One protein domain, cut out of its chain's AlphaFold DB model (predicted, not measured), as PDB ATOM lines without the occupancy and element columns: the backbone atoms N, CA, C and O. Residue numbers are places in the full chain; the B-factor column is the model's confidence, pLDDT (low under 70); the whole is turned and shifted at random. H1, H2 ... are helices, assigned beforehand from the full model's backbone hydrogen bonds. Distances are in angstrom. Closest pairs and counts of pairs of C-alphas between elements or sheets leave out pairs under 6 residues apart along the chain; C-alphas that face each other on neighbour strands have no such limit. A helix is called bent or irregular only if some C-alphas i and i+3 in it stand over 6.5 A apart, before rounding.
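Overview. This is residues 445 to 542 of the 769 residues of an uncharacterized protein of Muricauda sp. TMED12 (UniProt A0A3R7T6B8). Four helices, H1, H2, H3 and H5, make an up-and-down bundle, each running against the one before it in the chain, while H6 turns off at one end, about perpendicular to H5, and reaches away from it. The bundle is somewhat loose and uneven: the hairpin of H1 and H2 makes the far end of the long axis, short H3 packs on only the later part of H2, and the tiny H4 sits at the turn between H3 and H5. The printed part has 98 residues with six named helices, H1 to H6 in that order, and no named strand; the class is all helix. It is compact, with a radius of gyration of the C-alphas of 13.6 A, and spans 41 by 30 by 21 A.

Along the chain. Find C-alpha 452 at (113.660, 112.633, 66.345); from there H1 runs through residues 452 to 467, 22.3 A long. Next comes H2, residues 472 to 491, the longest at 27.6 A. H3 is residues 495 to 504, 15.2 A, and is irregular: C-alphas 496 and 499 are 7.0 A apart. H4 is residues 507 to 510. H5, residues 514 to 525, begins at C-alpha 514, (116.341, 104.613, 74.368), and is 16.0 A long. H6, residues 528 to 542, is 21.1 A long and ends at C-alpha 542, (102.911, 122.387, 52.018).

Arrangement. Begin with the helical hairpin of H1 and H2, which touch at a steep tilt of 39 degrees, opposite ways; their closest C-alphas are those of Phe 463 and Val 475, 5.3 A apart. H1 also touches H5, with residues 452 to 457 alone, at a shallow tilt of 24 degrees, opposite ways; look at the closest C-alphas, Ser 453 and Ile 518, 4.5 A apart. H2, with residues 484 to 491 alone, touches H3 in a second hairpin at 30 degrees, a shallow tilt; C-alphas 491 and 497 are closest, at 4.9 A. H3 and H5 only just touch, with 3 pairs of C-alphas within 8 A, the closest being Phe 500 and Phe 521 at 6.8 A. H3 and H4 touch only at the corner, and only just, with 3 pairs; C-alphas 504 and 510 are closest, at 5.4 A. H6 touches H3 with residues 529 to 533 alone, at a steep tilt of 54 degrees; C-alphas 496 and 530 are closest, at 6.0 A. H6 is apart from H1, H2 and H4. In H1, H2, H5 and H6 every O i to N i+4 pair is within hydrogen-bond range; in H3 4 of 6 are, and H4 is too short for such a pair.

Size, cuts and confidence. The two C-alphas farthest apart are those of Asp 470 and Lys 540, 42.1 A. The printed part has no cut, and its five links between helices are tight. The mean pLDDT of the printed part is 88.2; look for the low values, under 70, at residues 467 to 470.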
ATOM      1  N   THR A 445     110.970 110.488  59.233       91.19
ATOM      2  CA  THR A 445     111.909 111.579  58.957       91.19
ATOM      3  C   THR A 445     111.313 112.958  59.232       91.19
ATOM      4  O   THR A 445     110.094 113.157  59.209       91.19
ATOM      5  N   VAL A 446     112.178 113.960  59.432       90.75
ATOM      6  CA  VAL A 446     111.750 115.366  59.525       90.75
ATOM      7  C   VAL A 446     111.062 115.843  58.251       90.75
ATOM      8  O   VAL A 446     110.156 116.670  58.326       90.75
ATOM      9  N   GLU A 447     111.415 115.260  57.100       89.94
ATOM     10  CA  GLU A 447     110.733 115.451  55.814       89.94
ATOM     11  C   GLU A 447     109.286 114.972  55.815       89.94
ATOM     12  O   GLU A 447     108.567 115.328  54.904       89.94
ATOM     13  N   HIS A 448     108.835 114.208  56.808       87.56
ATOM     14  CA  HIS A 448     107.422 113.868  57.008       87.56
ATOM     15  C   HIS A 448     106.831 114.589  58.229       87.56
ATOM     16  O   HIS A 448     105.753 114.260  58.721       87.56
ATOM     17  N   GLY A 449     107.540 115.593  58.754       88.06
ATOM     18  CA  GLY A 449     107.143 116.338  59.943       88.06
ATOM     19  C   GLY A 449     107.289 115.554  61.250       88.06
ATOM     20  O   GLY A 449     106.729 115.990  62.261       88.06
ATOM     21  N   ILE A 450     108.019 114.433  61.241       92.25
ATOM     22  CA  ILE A 450     108.265 113.589  62.411       92.25
ATOM     23  C   ILE A 450     109.517 114.078  63.143       92.25
ATOM     24  O   ILE A 450     110.562 114.291  62.535       92.25
ATOM     25  N   CYS A 451     109.409 114.277  64.457       93.19
ATOM     26  CA  CYS A 451     110.534 114.711  65.284       93.19
ATOM     27  C   CYS A 451     111.415 113.517  65.719       93.19
ATOM     28  O   CYS A 451     110.870 112.429  65.929       93.19
ATOM     29  N   PRO A 452     112.731 113.703  65.947       93.94
ATOM     30  CA  PRO A 452     113.660 112.633  66.345       93.94
ATOM     31  C   PRO A 452     113.226 111.792  67.555       93.94
ATOM     32  O   PRO A 452     113.373 110.572  67.552       93.94
ATOM     33  N   SER A 453     112.644 112.405  68.585       92.25
ATOM     34  CA  SER A 453     112.122 111.700  69.761       92.25
ATOM     35  C   SER A 453     110.966 110.761  69.403       92.25
ATOM     36  O   SER A 453     110.831 109.674  69.964       92.25
ATOM     37  N   THR A 454     110.146 111.159  68.428       91.00
ATOM     38  CA  THR A 454     109.052 110.340  67.897       91.00
ATOM     39  C   THR A 454     109.590 109.219  67.019       91.00
ATOM     40  O   THR A 454     109.058 108.113  67.072       91.00
ATOM     41  N   THR A 455     110.653 109.480  66.254       91.06
ATOM     42  CA  THR A 455     111.374 108.461  65.486       91.06
ATOM     43  C   THR A 455     111.885 107.355  66.406       91.06
ATOM     44  O   THR A 455     111.554 106.199  66.174       91.06
ATOM     45  N   VAL A 456     112.571 107.692  67.508       91.31
ATOM     46  CA  VAL A 456     113.034 106.696  68.496       91.31
ATOM     47  C   VAL A 456     111.870 105.862  69.042       91.31
ATOM     48  O   VAL A 456     111.905 104.634  68.984       91.31
ATOM     49  N   ALA A 457     110.811 106.518  69.526       88.25
ATOM     50  CA  ALA A 457     109.672 105.834  70.139       88.25
ATOM     51  C   ALA A 457     108.934 104.905  69.157       88.25
ATOM     52  O   ALA A 457     108.539 103.795  69.516       88.25
ATOM     53  N   LYS A 458     108.740 105.350  67.910       87.00
ATOM     54  CA  LYS A 458     108.064 104.550  66.882       87.00
ATOM     55  C   LYS A 458     108.934 103.403  66.381       87.00
ATOM     56  O   LYS A 458     108.389 102.323  66.171       87.00
ATOM     57  N   SER A 459     110.244 103.605  66.242       86.44
ATOM     58  CA  SER A 459     111.179 102.533  65.893       86.44
ATOM     59  C   SER A 459     111.187 101.444  66.959       86.44
ATOM     60  O   SER A 459     111.039 100.276  66.622       86.44
ATOM     61  N   LEU A 460     111.242 101.815  68.244       86.62
ATOM     62  CA  LEU A 460     111.174 100.857  69.349       86.62
ATOM     63  C   LEU A 460     109.892 100.015  69.288       86.62
ATOM     64  O   LEU A 460     109.961  98.792  69.268       86.62
ATOM     65  N   LEU A 461     108.725 100.651  69.146       80.69
ATOM     66  CA  LEU A 461     107.453  99.933  69.004       80.69
ATOM     67  C   LEU A 461     107.402  99.050  67.748       80.69
ATOM     68  O   LEU A 461     106.814  97.968  67.779       80.69
ATOM     69  N   ALA A 462     107.982  99.500  66.635       79.69
ATOM     70  CA  ALA A 462     108.040  98.725  65.400       79.69
ATOM     71  C   ALA A 462     108.919  97.475  65.563       79.69
ATOM     72  O   ALA A 462     108.501  96.386  65.169       79.69
ATOM     73  N   PHE A 463     110.086  97.598  66.197       81.00
ATOM     74  CA  PHE A 463     110.976  96.465  66.444       81.00
ATOM     75  C   PHE A 463     110.446  95.525  67.533       81.00
ATOM     76  O   PHE A 463     110.515  94.315  67.347       81.00
ATOM     77  N   GLN A 464     109.787  96.036  68.580       79.06
ATOM     78  CA  GLN A 464     109.058  95.202  69.549       79.06
ATOM     79  C   GLN A 464     107.954  94.378  68.881       79.06
ATOM     80  O   GLN A 464     107.759  93.212  69.208       79.06
ATOM     81  N   ARG A 465     107.236  94.948  67.904       73.50
ATOM     82  CA  ARG A 465     106.236  94.197  67.123       73.50
ATOM     83  C   ARG A 465     106.865  93.164  66.192       73.50
ATOM     84  O   ARG A 465     106.232  92.145  65.929       73.50
ATOM     85  N   LYS A 466     108.067  93.437  65.675       72.94
ATOM     86  CA  LYS A 466     108.786  92.553  64.747       72.94
ATOM     87  C   LYS A 466     109.430  91.360  65.453       72.94
ATOM     88  O   LYS A 466     109.371  90.252  64.923       72.94
ATOM     89  N   PHE A 467     110.054  91.589  66.605       69.94
ATOM     90  CA  PHE A 467     110.833  90.578  67.322       69.94
ATOM     91  C   PHE A 467     110.101  89.992  68.532       69.94
ATOM     92  O   PHE A 467     110.422  88.884  68.932       69.94
ATOM     93  N   GLY A 468     109.087  90.673  69.071       63.25
ATOM     94  CA  GLY A 468     108.399  90.280  70.301       63.25
ATOM     95  C   GLY A 468     108.926  91.025  71.532       63.25
ATOM     96  O   GLY A 468     110.006  91.610  71.507       63.25
ATOM     97  N   ALA A 469     108.133  91.022  72.610       63.50
ATOM     98  CA  ALA A 469     108.446  91.735  73.854       63.50
ATOM     99  C   ALA A 469     109.530  91.051  74.707       63.50
ATOM    100  O   ALA A 469     110.103  91.690  75.574       63.50
ATOM    101  N   ASP A 470     109.830  89.776  74.452       60.91
ATOM    102  CA  ASP A 470     110.821  89.008  75.223       60.91
ATOM    103  C   ASP A 470     112.261  89.187  74.692       60.91
ATOM    104  O   ASP A 470     113.206  88.608  75.223       60.91
ATOM    105  N   HIS A 471     112.438  89.983  73.631       72.06
ATOM    106  CA  HIS A 471     113.710  90.199  72.936       72.06
ATOM    107  C   HIS A 471     114.216  91.642  73.086       72.06
ATOM    108  O   HIS A 471     114.675  92.243  72.113       72.06
ATOM    109  N   ASP A 472     114.131  92.198  74.297       76.75
ATOM    110  CA  ASP A 472     114.458  93.605  74.574       76.75
ATOM    111  C   ASP A 472     115.864  94.009  74.096       76.75
ATOM    112  O   ASP A 472     116.006  95.060  73.476       76.75
ATOM    113  N   ASP A 473     116.881  93.156  74.266       77.75
ATOM    114  CA  ASP A 473     118.251  93.454  73.814       77.75
ATOM    115  C   ASP A 473     118.354  93.586  72.284       77.75
ATOM    116  O   ASP A 473     119.014  94.491  71.758       77.75
ATOM    117  N   LEU A 474     117.681  92.696  71.544       74.69
ATOM    118  CA  LEU A 474     117.671  92.716  70.078       74.69
ATOM    119  C   LEU A 474     116.867  93.914  69.560       74.69
ATOM    120  O   LEU A 474     117.294  94.591  68.627       74.69
ATOM    121  N   VAL A 475     115.728  94.199  70.195       79.81
ATOM    122  CA  VAL A 475     114.898  95.375  69.914       79.81
ATOM    123  C   VAL A 475     115.696  96.661  70.116       79.81
ATOM    124  O   VAL A 475     115.672  97.525  69.241       79.81
ATOM    125  N   ASP A 476     116.401  96.793  71.241       85.44
ATOM    126  CA  ASP A 476     117.196  97.978  71.574       85.44
ATOM    127  C   ASP A 476     118.351  98.161  70.577       85.44
ATOM    128  O   ASP A 476     118.537  99.252  70.034       85.44
ATOM    129  N   THR A 477     119.063  97.079  70.250       85.88
ATOM    130  CA  THR A 477     120.176  97.089  69.286       85.88
ATOM    131  C   THR A 477     119.726  97.517  67.888       85.88
ATOM    132  O   THR A 477     120.313  98.422  67.285       85.88
ATOM    133  N   GLU A 478     118.653  96.912  67.377       87.19
ATOM    134  CA  GLU A 478     118.116  97.210  66.046       87.19
ATOM    135  C   GLU A 478     117.525  98.624  65.980       87.19
ATOM    136  O   GLU A 478     117.792  99.374  65.037       87.19
ATOM    137  N   ALA A 479     116.790  99.041  67.017       88.38
ATOM    138  CA  ALA A 479     116.237 100.388  67.097       88.38
ATOM    139  C   ALA A 479     117.336 101.456  67.138       88.38
ATOM    140  O   ALA A 479     117.224 102.458  66.430       88.38
ATOM    141  N   ARG A 480     118.415 101.248  67.907       91.88
ATOM    142  CA  ARG A 480     119.571 102.161  67.932       91.88
ATOM    143  C   ARG A 480     120.248 102.256  66.579       91.88
ATOM    144  O   ARG A 480     120.488 103.369  66.111       91.88
ATOM    145  N   SER A 481     120.545 101.111  65.962       89.81
ATOM    146  CA  SER A 481     121.208 101.047  64.657       89.81
ATOM    147  C   SER A 481     120.395 101.803  63.604       89.81
ATOM    148  O   SER A 481     120.900 102.726  62.962       89.81
ATOM    149  N   PHE A 482     119.097 101.503  63.518       92.75
ATOM    150  CA  PHE A 482     118.195 102.146  62.573       92.75
ATOM    151  C   PHE A 482     118.059 103.655  62.818       92.75
ATOM    152  O   PHE A 482     118.211 104.450  61.892       92.75
ATOM    153  N   VAL A 483     117.785 104.069  64.061       93.19
ATOM    154  CA  VAL A 483     117.616 105.490  64.398       93.19
ATOM    155  C   VAL A 483     118.893 106.274  64.108       93.19
ATOM    156  O   VAL A 483     118.807 107.376  63.574       93.19
ATOM    157  N   THR A 484     120.060 105.711  64.423       93.38
ATOM    158  CA  THR A 484     121.354 106.358  64.170       93.38
ATOM    159  C   THR A 484     121.562 106.574  62.676       93.38
ATOM    160  O   THR A 484     121.726 107.717  62.258       93.38
ATOM    161  N   GLN A 485     121.423 105.529  61.853       92.50
ATOM    162  CA  GLN A 485     121.552 105.642  60.391       92.50
ATOM    163  C   GLN A 485     120.553 106.645  59.797       92.50
ATOM    164  O   GLN A 485     120.887 107.457  58.929       92.50
ATOM    165  N   LEU A 486     119.309 106.615  60.279       92.62
ATOM    166  CA  LEU A 486     118.257 107.499  59.799       92.62
ATOM    167  C   LEU A 486     118.527 108.969  60.164       92.62
ATOM    168  O   LEU A 486     118.251 109.863  59.359       92.62
ATOM    169  N   LEU A 487     119.048 109.235  61.364       92.50
ATOM    170  CA  LEU A 487     119.395 110.584  61.809       92.50
ATOM    171  C   LEU A 487     120.688 111.090  61.165       92.50
ATOM    172  O   LEU A 487     120.735 112.269  60.821       92.50
ATOM    173  N   GLU A 488     121.670 110.228  60.898       93.62
ATOM    174  CA  GLU A 488     122.865 110.565  60.112       93.62
ATOM    175  C   GLU A 488     122.479 111.040  58.711       93.62
ATOM    176  O   GLU A 488     122.867 112.131  58.283       93.62
ATOM    177  N   GLY A 489     121.629 110.270  58.022       92.06
ATOM    178  CA  GLY A 489     121.125 110.637  56.700       92.06
ATOM    179  C   GLY A 489     120.334 111.950  56.701       92.06
ATOM    180  O   GLY A 489     120.376 112.707  55.728       92.06
ATOM    181  N   GLN A 490     119.629 112.258  57.795       93.38
ATOM    182  CA  GLN A 490     118.918 113.529  57.951       93.38
ATOM    183  C   GLN A 490     119.847 114.689  58.309       93.38
ATOM    184  O   GLN A 490     119.663 115.776  57.770       93.38
ATOM    185  N   ALA A 491     120.853 114.487  59.158       93.69
ATOM    186  CA  ALA A 491     121.834 115.511  59.513       93.69
ATOM    187  C   ALA A 491     122.700 115.919  58.320       93.69
ATOM    188  O   ALA A 491     122.965 117.107  58.142       93.69
ATOM    189  N   ALA A 492     123.015 114.972  57.429       93.00
ATOM    190  CA  ALA A 492     123.676 115.261  56.159       93.00
ATOM    191  C   ALA A 492     122.868 116.220  55.259       93.00
ATOM    192  O   ALA A 492     123.443 116.966  54.469       93.00
ATOM    193  N   LYS A 493     121.532 116.220  55.377       93.44
ATOM    194  CA  LYS A 493     120.626 117.075  54.590       93.44
ATOM    195  C   LYS A 493     120.207 118.354  55.320       93.44
ATOM    196  O   LYS A 493     119.972 119.384  54.689       93.44
ATOM    197  N   TYR A 494     120.080 118.293  56.643       94.94
ATOM    198  CA  TYR A 494     119.458 119.319  57.471       94.94
ATOM    199  C   TYR A 494     120.369 119.707  58.634       94.94
ATOM    200  O   TYR A 494     120.379 119.056  59.672       94.94
ATOM    201  N   ALA A 495     121.058 120.844  58.509       93.75
ATOM    202  CA  ALA A 495     122.010 121.317  59.522       93.75
ATOM    203  C   ALA A 495     121.418 121.447  60.943       93.75
ATOM    204  O   ALA A 495     122.121 121.248  61.929       93.75
ATOM    205  N   PHE A 496     120.116 121.736  61.076       94.75
ATOM    206  CA  PHE A 496     119.450 121.835  62.384       94.75
ATOM    207  C   PHE A 496     119.327 120.490  63.126       94.75
ATOM    208  O   PHE A 496     118.971 120.478  64.301       94.75
ATOM    209  N   MET A 497     119.611 119.373  62.452       96.38
ATOM    210  CA  MET A 497     119.633 118.028  63.029       96.38
ATOM    211  C   MET A 497     120.995 117.663  63.632       96.38
ATOM    212  O   MET A 497     121.071 116.715  64.410       96.38
ATOM    213  N   GLN A 498     122.052 118.426  63.334       94.31
ATOM    214  CA  GLN A 498     123.405 118.162  63.831       94.31
ATOM    215  C   GLN A 498     123.487 118.009  65.364       94.31
ATOM    216  O   GLN A 498     124.108 117.047  65.808       94.31
ATOM    217  N   PRO A 499     122.786 118.818  66.191       94.94
ATOM    218  CA  PRO A 499     122.828 118.657  67.647       94.94
ATOM    219  C   PRO A 499     122.338 117.293  68.153       94.94
ATOM    220  O   PRO A 499     122.738 116.859  69.231       94.94
ATOM    221  N   PHE A 500     121.468 116.609  67.402       94.50
ATOM    222  CA  PHE A 500     121.010 115.259  67.744       94.50
ATOM    223  C   PHE A 500     122.101 114.227  67.459       94.50
ATOM    224  O   PHE A 500     122.322 113.338  68.277       94.50
ATOM    225  N   MET A 501     122.818 114.382  66.341       94.56
ATOM    226  CA  MET A 501     123.953 113.526  65.997       94.56
ATOM    227  C   MET A 501     125.137 113.732  66.930       94.56
ATOM    228  O   MET A 501     125.708 112.756  67.403       94.56
ATOM    229  N   ASP A 502     125.447 114.978  67.280       92.81
ATOM    230  CA  ASP A 502     126.481 115.284  68.273       92.81
ATOM    231  C   ASP A 502     126.153 114.628  69.618       92.81
ATOM    232  O   ASP A 502     127.046 114.160  70.323       92.81
ATOM    233  N   LYS A 503     124.858 114.540  69.956       91.50
ATOM    234  CA  LYS A 503     124.407 113.843  71.156       91.50
ATOM    235  C   LYS A 503     124.562 112.331  71.038       91.50
ATOM    236  O   LYS A 503     125.062 111.737  71.980       91.50
ATOM    237  N   ILE A 504     124.179 111.713  69.919       90.31
ATOM    238  CA  ILE A 504     124.367 110.266  69.691       90.31
ATOM    239  C   ILE A 504     125.852 109.883  69.720       90.31
ATOM    240  O   ILE A 504     126.201 108.851  70.282       90.31
ATOM    241  N   ASN A 505     126.721 110.730  69.168       89.75
ATOM    242  CA  ASN A 505     128.164 110.491  69.104       89.75
ATOM    243  C   ASN A 505     128.879 110.660  70.459       89.75
ATOM    244  O   ASN A 505     130.040 110.276  70.594       89.75
ATOM    245  N   ASP A 506     128.211 111.214  71.473       91.88
ATOM    246  CA  ASP A 506     128.703 111.226  72.850       91.88
ATOM    247  C   ASP A 506     128.598 109.808  73.434       91.88
ATOM    248  O   ASP A 506     127.505 109.332  73.742       91.88
ATOM    249  N   CYS A 507     129.738 109.131  73.615       76.19
ATOM    250  CA  CYS A 507     129.806 107.757  74.126       76.19
ATOM    251  C   CYS A 507     129.022 107.554  75.436       76.19
ATOM    252  O   CYS A 507     128.432 106.493  75.646       76.19
ATOM    253  N   ALA A 508     128.979 108.566  76.312       80.19
ATOM    254  CA  ALA A 508     128.251 108.485  77.577       80.19
ATOM    255  C   ALA A 508     126.729 108.572  77.388       80.19
ATOM    256  O   ALA A 508     125.968 108.105  78.235       80.19
ATOM    257  N   PHE A 509     126.270 109.181  76.296       84.75
ATOM    258  CA  PHE A 509     124.865 109.208  75.906       84.75
ATOM    259  C   PHE A 509     124.479 107.997  75.048       84.75
ATOM    260  O   PHE A 509     123.393 107.445  75.238       84.75
ATOM    261  N   ALA A 510     125.369 107.542  74.164       79.25
ATOM    262  CA  ALA A 510     125.154 106.386  73.300       79.25
ATOM    263  C   ALA A 510     124.793 105.121  74.096       79.25
ATOM    264  O   ALA A 510     123.909 104.371  73.688       79.25
ATOM    265  N   GLY A 511     125.419 104.933  75.265       80.12
ATOM    266  CA  GLY A 511     125.148 103.819  76.179       80.12
ATOM    267  C   GLY A 511     123.910 103.971  77.075       80.12
ATOM    268  O   GLY A 511     123.624 103.069  77.856       80.12
ATOM    269  N   LYS A 512     123.173 105.091  77.017       88.69
ATOM    270  CA  LYS A 512     121.944 105.282  77.817       88.69
ATOM    271  C   LYS A 512     120.751 104.564  77.208       88.69
ATOM    272  O   LYS A 512     120.771 104.238  76.026       88.69
ATOM    273  N   SER A 513     119.682 104.364  77.978       89.50
ATOM    274  CA  SER A 513     118.452 103.741  77.473       89.50
ATOM    275  C   SER A 513     117.826 104.548  76.321       89.50
ATOM    276  O   SER A 513     117.954 105.774  76.266       89.50
ATOM    277  N   LEU A 514     117.088 103.897  75.414       89.19
ATOM    278  CA  LEU A 514     116.341 104.613  74.368       89.19
ATOM    279  C   LEU A 514     115.269 105.565  74.944       89.19
ATOM    280  O   LEU A 514     114.933 106.573  74.321       89.19
ATOM    281  N   ASN A 515     114.785 105.329  76.168       87.50
ATOM    282  CA  ASN A 515     113.925 106.278  76.886       87.50
ATOM    283  C   ASN A 515     114.672 107.560  77.292       87.50
ATOM    284  O   ASN A 515     114.123 108.667  77.192       87.50
ATOM    285  N   ASP A 516     115.942 107.444  77.684       89.38
ATOM    286  CA  ASP A 516     116.801 108.609  77.912       89.38
ATOM    287  C   ASP A 516     117.058 109.361  76.607       89.38
ATOM    288  O   ASP A 516     117.061 110.597  76.604       89.38
ATOM    289  N   TRP A 517     117.206 108.637  75.490       93.44
ATOM    290  CA  TRP A 517     117.328 109.253  74.170       93.44
ATOM    291  C   TRP A 517     116.102 110.099  73.836       93.44
ATOM    292  O   TRP A 517     116.243 111.281  73.522       93.44
ATOM    293  N   ILE A 518     114.896 109.542  73.993       93.31
ATOM    294  CA  ILE A 518     113.629 110.264  73.792       93.31
ATOM    295  C   ILE A 518     113.588 111.536  74.647       93.31
ATOM    296  O   ILE A 518     113.206 112.603  74.161       93.31
ATOM    297  N   THR A 519     113.979 111.438  75.918       91.69
ATOM    298  CA  THR A 519     113.937 112.564  76.858       91.69
ATOM    299  C   THR A 519     114.901 113.677  76.452       91.69
ATOM    300  O   THR A 519     114.505 114.841  76.398       91.69
ATOM    301  N   GLN A 520     116.145 113.338  76.109       92.75
ATOM    302  CA  GLN A 520     117.140 114.323  75.679       92.75
ATOM    303  C   GLN A 520     116.793 114.928  74.314       92.75
ATOM    304  O   GLN A 520     116.921 116.137  74.126       92.75
ATOM    305  N   PHE A 521     116.263 114.133  73.384       95.88
ATOM    306  CA  PHE A 521     115.816 114.641  72.088       95.88
ATOM    307  C   PHE A 521     114.654 115.614  72.238       95.88
ATOM    308  O   PHE A 521     114.677 116.665  71.610       95.88
ATOM    309  N   LYS A 522     113.700 115.368  73.144       94.94
ATOM    310  CA  LYS A 522     112.644 116.347  73.457       94.94
ATOM    311  C   LYS A 522     113.196 117.677  73.975       94.94
ATOM    312  O   LYS A 522     112.584 118.715  73.737       94.94
ATOM    313  N   ILE A 523     114.320 117.672  74.695       93.44
ATOM    314  CA  ILE A 523     114.974 118.909  75.148       93.44
ATOM    315  C   ILE A 523     115.547 119.669  73.946       93.44
ATOM    316  O   ILE A 523     115.315 120.871  73.824       93.44
ATOM    317  N   LEU A 524     116.231 118.973  73.032       93.19
ATOM    318  CA  LEU A 524     116.751 119.562  71.793       93.19
ATOM    319  C   LEU A 524     115.623 120.074  70.880       93.19
ATOM    320  O   LEU A 524     115.711 121.172  70.339       93.19
ATOM    321  N   GLU A 525     114.515 119.341  70.779       95.62
ATOM    322  CA  GLU A 525     113.335 119.719  69.987       95.62
ATOM    323  C   GLU A 525     112.642 120.991  70.491       95.62
ATOM    324  O   GLU A 525     111.967 121.673  69.721       95.62
ATOM    325  N   ARG A 526     112.801 121.332  71.777       93.25
ATOM    326  CA  ARG A 526     112.275 122.576  72.363       93.25
ATOM    327  C   ARG A 526     113.136 123.796  72.047       93.25
ATOM    328  O   ARG A 526     112.710 124.916  72.328       93.25
ATOM    329  N   GLN A 527     114.335 123.614  71.496       95.25
ATOM    330  CA  GLN A 527     115.191 124.735  71.129       95.25
ATOM    331  C   GLN A 527     114.570 125.520  69.972       95.25
ATOM    332  O   GLN A 527     114.091 124.950  68.991       95.25
ATOM    333  N   SER A 528     114.633 126.850  70.063       93.00
ATOM    334  CA  SER A 528     114.043 127.760  69.073       93.00
ATOM    335  C   SER A 528     114.565 127.520  67.653       93.00
ATOM    336  O   SER A 528     113.823 127.666  66.679       93.00
ATOM    337  N   VAL A 529     115.833 127.116  67.531       92.06
ATOM    338  CA  VAL A 529     116.479 126.771  66.259       92.06
ATOM    339  C   VAL A 529     115.760 125.598  65.593       92.06
ATOM    340  O   VAL A 529     115.374 125.698  64.427       92.06
ATOM    341  N   PHE A 530     115.503 124.524  66.344       94.94
ATOM    342  CA  PHE A 530     114.803 123.347  65.837       94.94
ATOM    343  C   PHE A 530     113.348 123.667  65.482       94.94
ATOM    344  O   PHE A 530     112.901 123.368  64.374       94.94
ATOM    345  N   THR A 531     112.608 124.329  66.379       93.38
ATOM    346  CA  THR A 531     111.189 124.645  66.144       93.38
ATOM    347  C   THR A 531     110.997 125.531  64.914       93.38
ATOM    348  O   THR A 531     110.080 125.308  64.121       93.38
ATOM    349  N   THR A 532     111.884 126.511  64.720       94.38
ATOM    350  CA  THR A 532     111.855 127.414  63.562       94.38
ATOM    351  C   THR A 532     112.178 126.664  62.273       94.38
ATOM    352  O   THR A 532     111.477 126.824  61.271       94.38
ATOM    353  N   ALA A 533     113.203 125.808  62.298       94.12
ATOM    354  CA  ALA A 533     113.593 125.014  61.142       94.12
ATOM    355  C   ALA A 533     112.496 124.022  60.728       94.12
ATOM    356  O   ALA A 533     112.138 123.960  59.551       94.12
ATOM    357  N   MET A 534     111.878 123.328  61.688       93.38
ATOM    358  CA  MET A 534     110.754 122.425  61.430       93.38
ATOM    359  C   MET A 534     109.524 123.154  60.882       93.38
ATOM    360  O   MET A 534     108.868 122.651  59.970       93.38
ATOM    361  N   ALA A 535     109.208 124.354  61.382       92.19
ATOM    362  CA  ALA A 535     108.118 125.164  60.834       92.19
ATOM    363  C   ALA A 535     108.395 125.583  59.378       92.19
ATOM    364  O   ALA A 535     107.509 125.507  58.523       92.19
ATOM    365  N   ALA A 536     109.636 125.974  59.071       92.44
ATOM    366  CA  ALA A 536     110.052 126.301  57.709       92.44
ATOM    367  C   ALA A 536     109.994 125.078  56.779       92.44
ATOM    368  O   ALA A 536     109.538 125.201  55.640       92.44
ATOM    369  N   LEU A 537     110.404 123.905  57.266       91.62
ATOM    370  CA  LEU A 537     110.347 122.645  56.529       91.62
ATOM    371  C   LEU A 537     108.897 122.258  56.206       91.62
ATOM    372  O   LEU A 537     108.562 122.073  55.038       91.62
ATOM    373  N   LYS A 538     108.003 122.279  57.204       89.94
ATOM    374  CA  LYS A 538     106.559 122.045  57.011       89.94
ATOM    375  C   LYS A 538     105.954 123.014  55.995       89.94
ATOM    376  O   LYS A 538     105.199 122.610  55.113       89.94
ATOM    377  N   LYS A 539     106.337 124.295  56.055       90.12
ATOM    378  CA  LYS A 539     105.900 125.305  55.081       90.12
ATOM    379  C   LYS A 539     106.401 124.998  53.667       90.12
ATOM    380  O   LYS A 539     105.645 125.188  52.717       90.12
ATOM    381  N   LYS A 540     107.638 124.519  53.498       88.62
ATOM    382  CA  LYS A 540     108.162 124.096  52.185       88.62
ATOM    383  C   LYS A 540     107.395 122.896  51.635       88.62
ATOM    384  O   LYS A 540     106.968 122.946  50.487       88.62
ATOM    385  N   MET A 541     107.137 121.889  52.464       84.25
ATOM    386  CA  MET A 541     106.370 120.710  52.059       84.25
ATOM    387  C   MET A 541     104.943 121.052  51.633       84.25
ATOM    388  O   MET A 541     104.481 120.589  50.596       84.25
ATOM    389  N   SER A 542     104.265 121.938  52.375       79.44
ATOM    390  CA  SER A 542     102.911 122.387  52.018       79.44
ATOM    391  C   SER A 542     102.843 123.090  50.653       79.44
ATOM    392  O   SER A 542     101.789 123.124  50.032       79.44
TER     393      SER A 542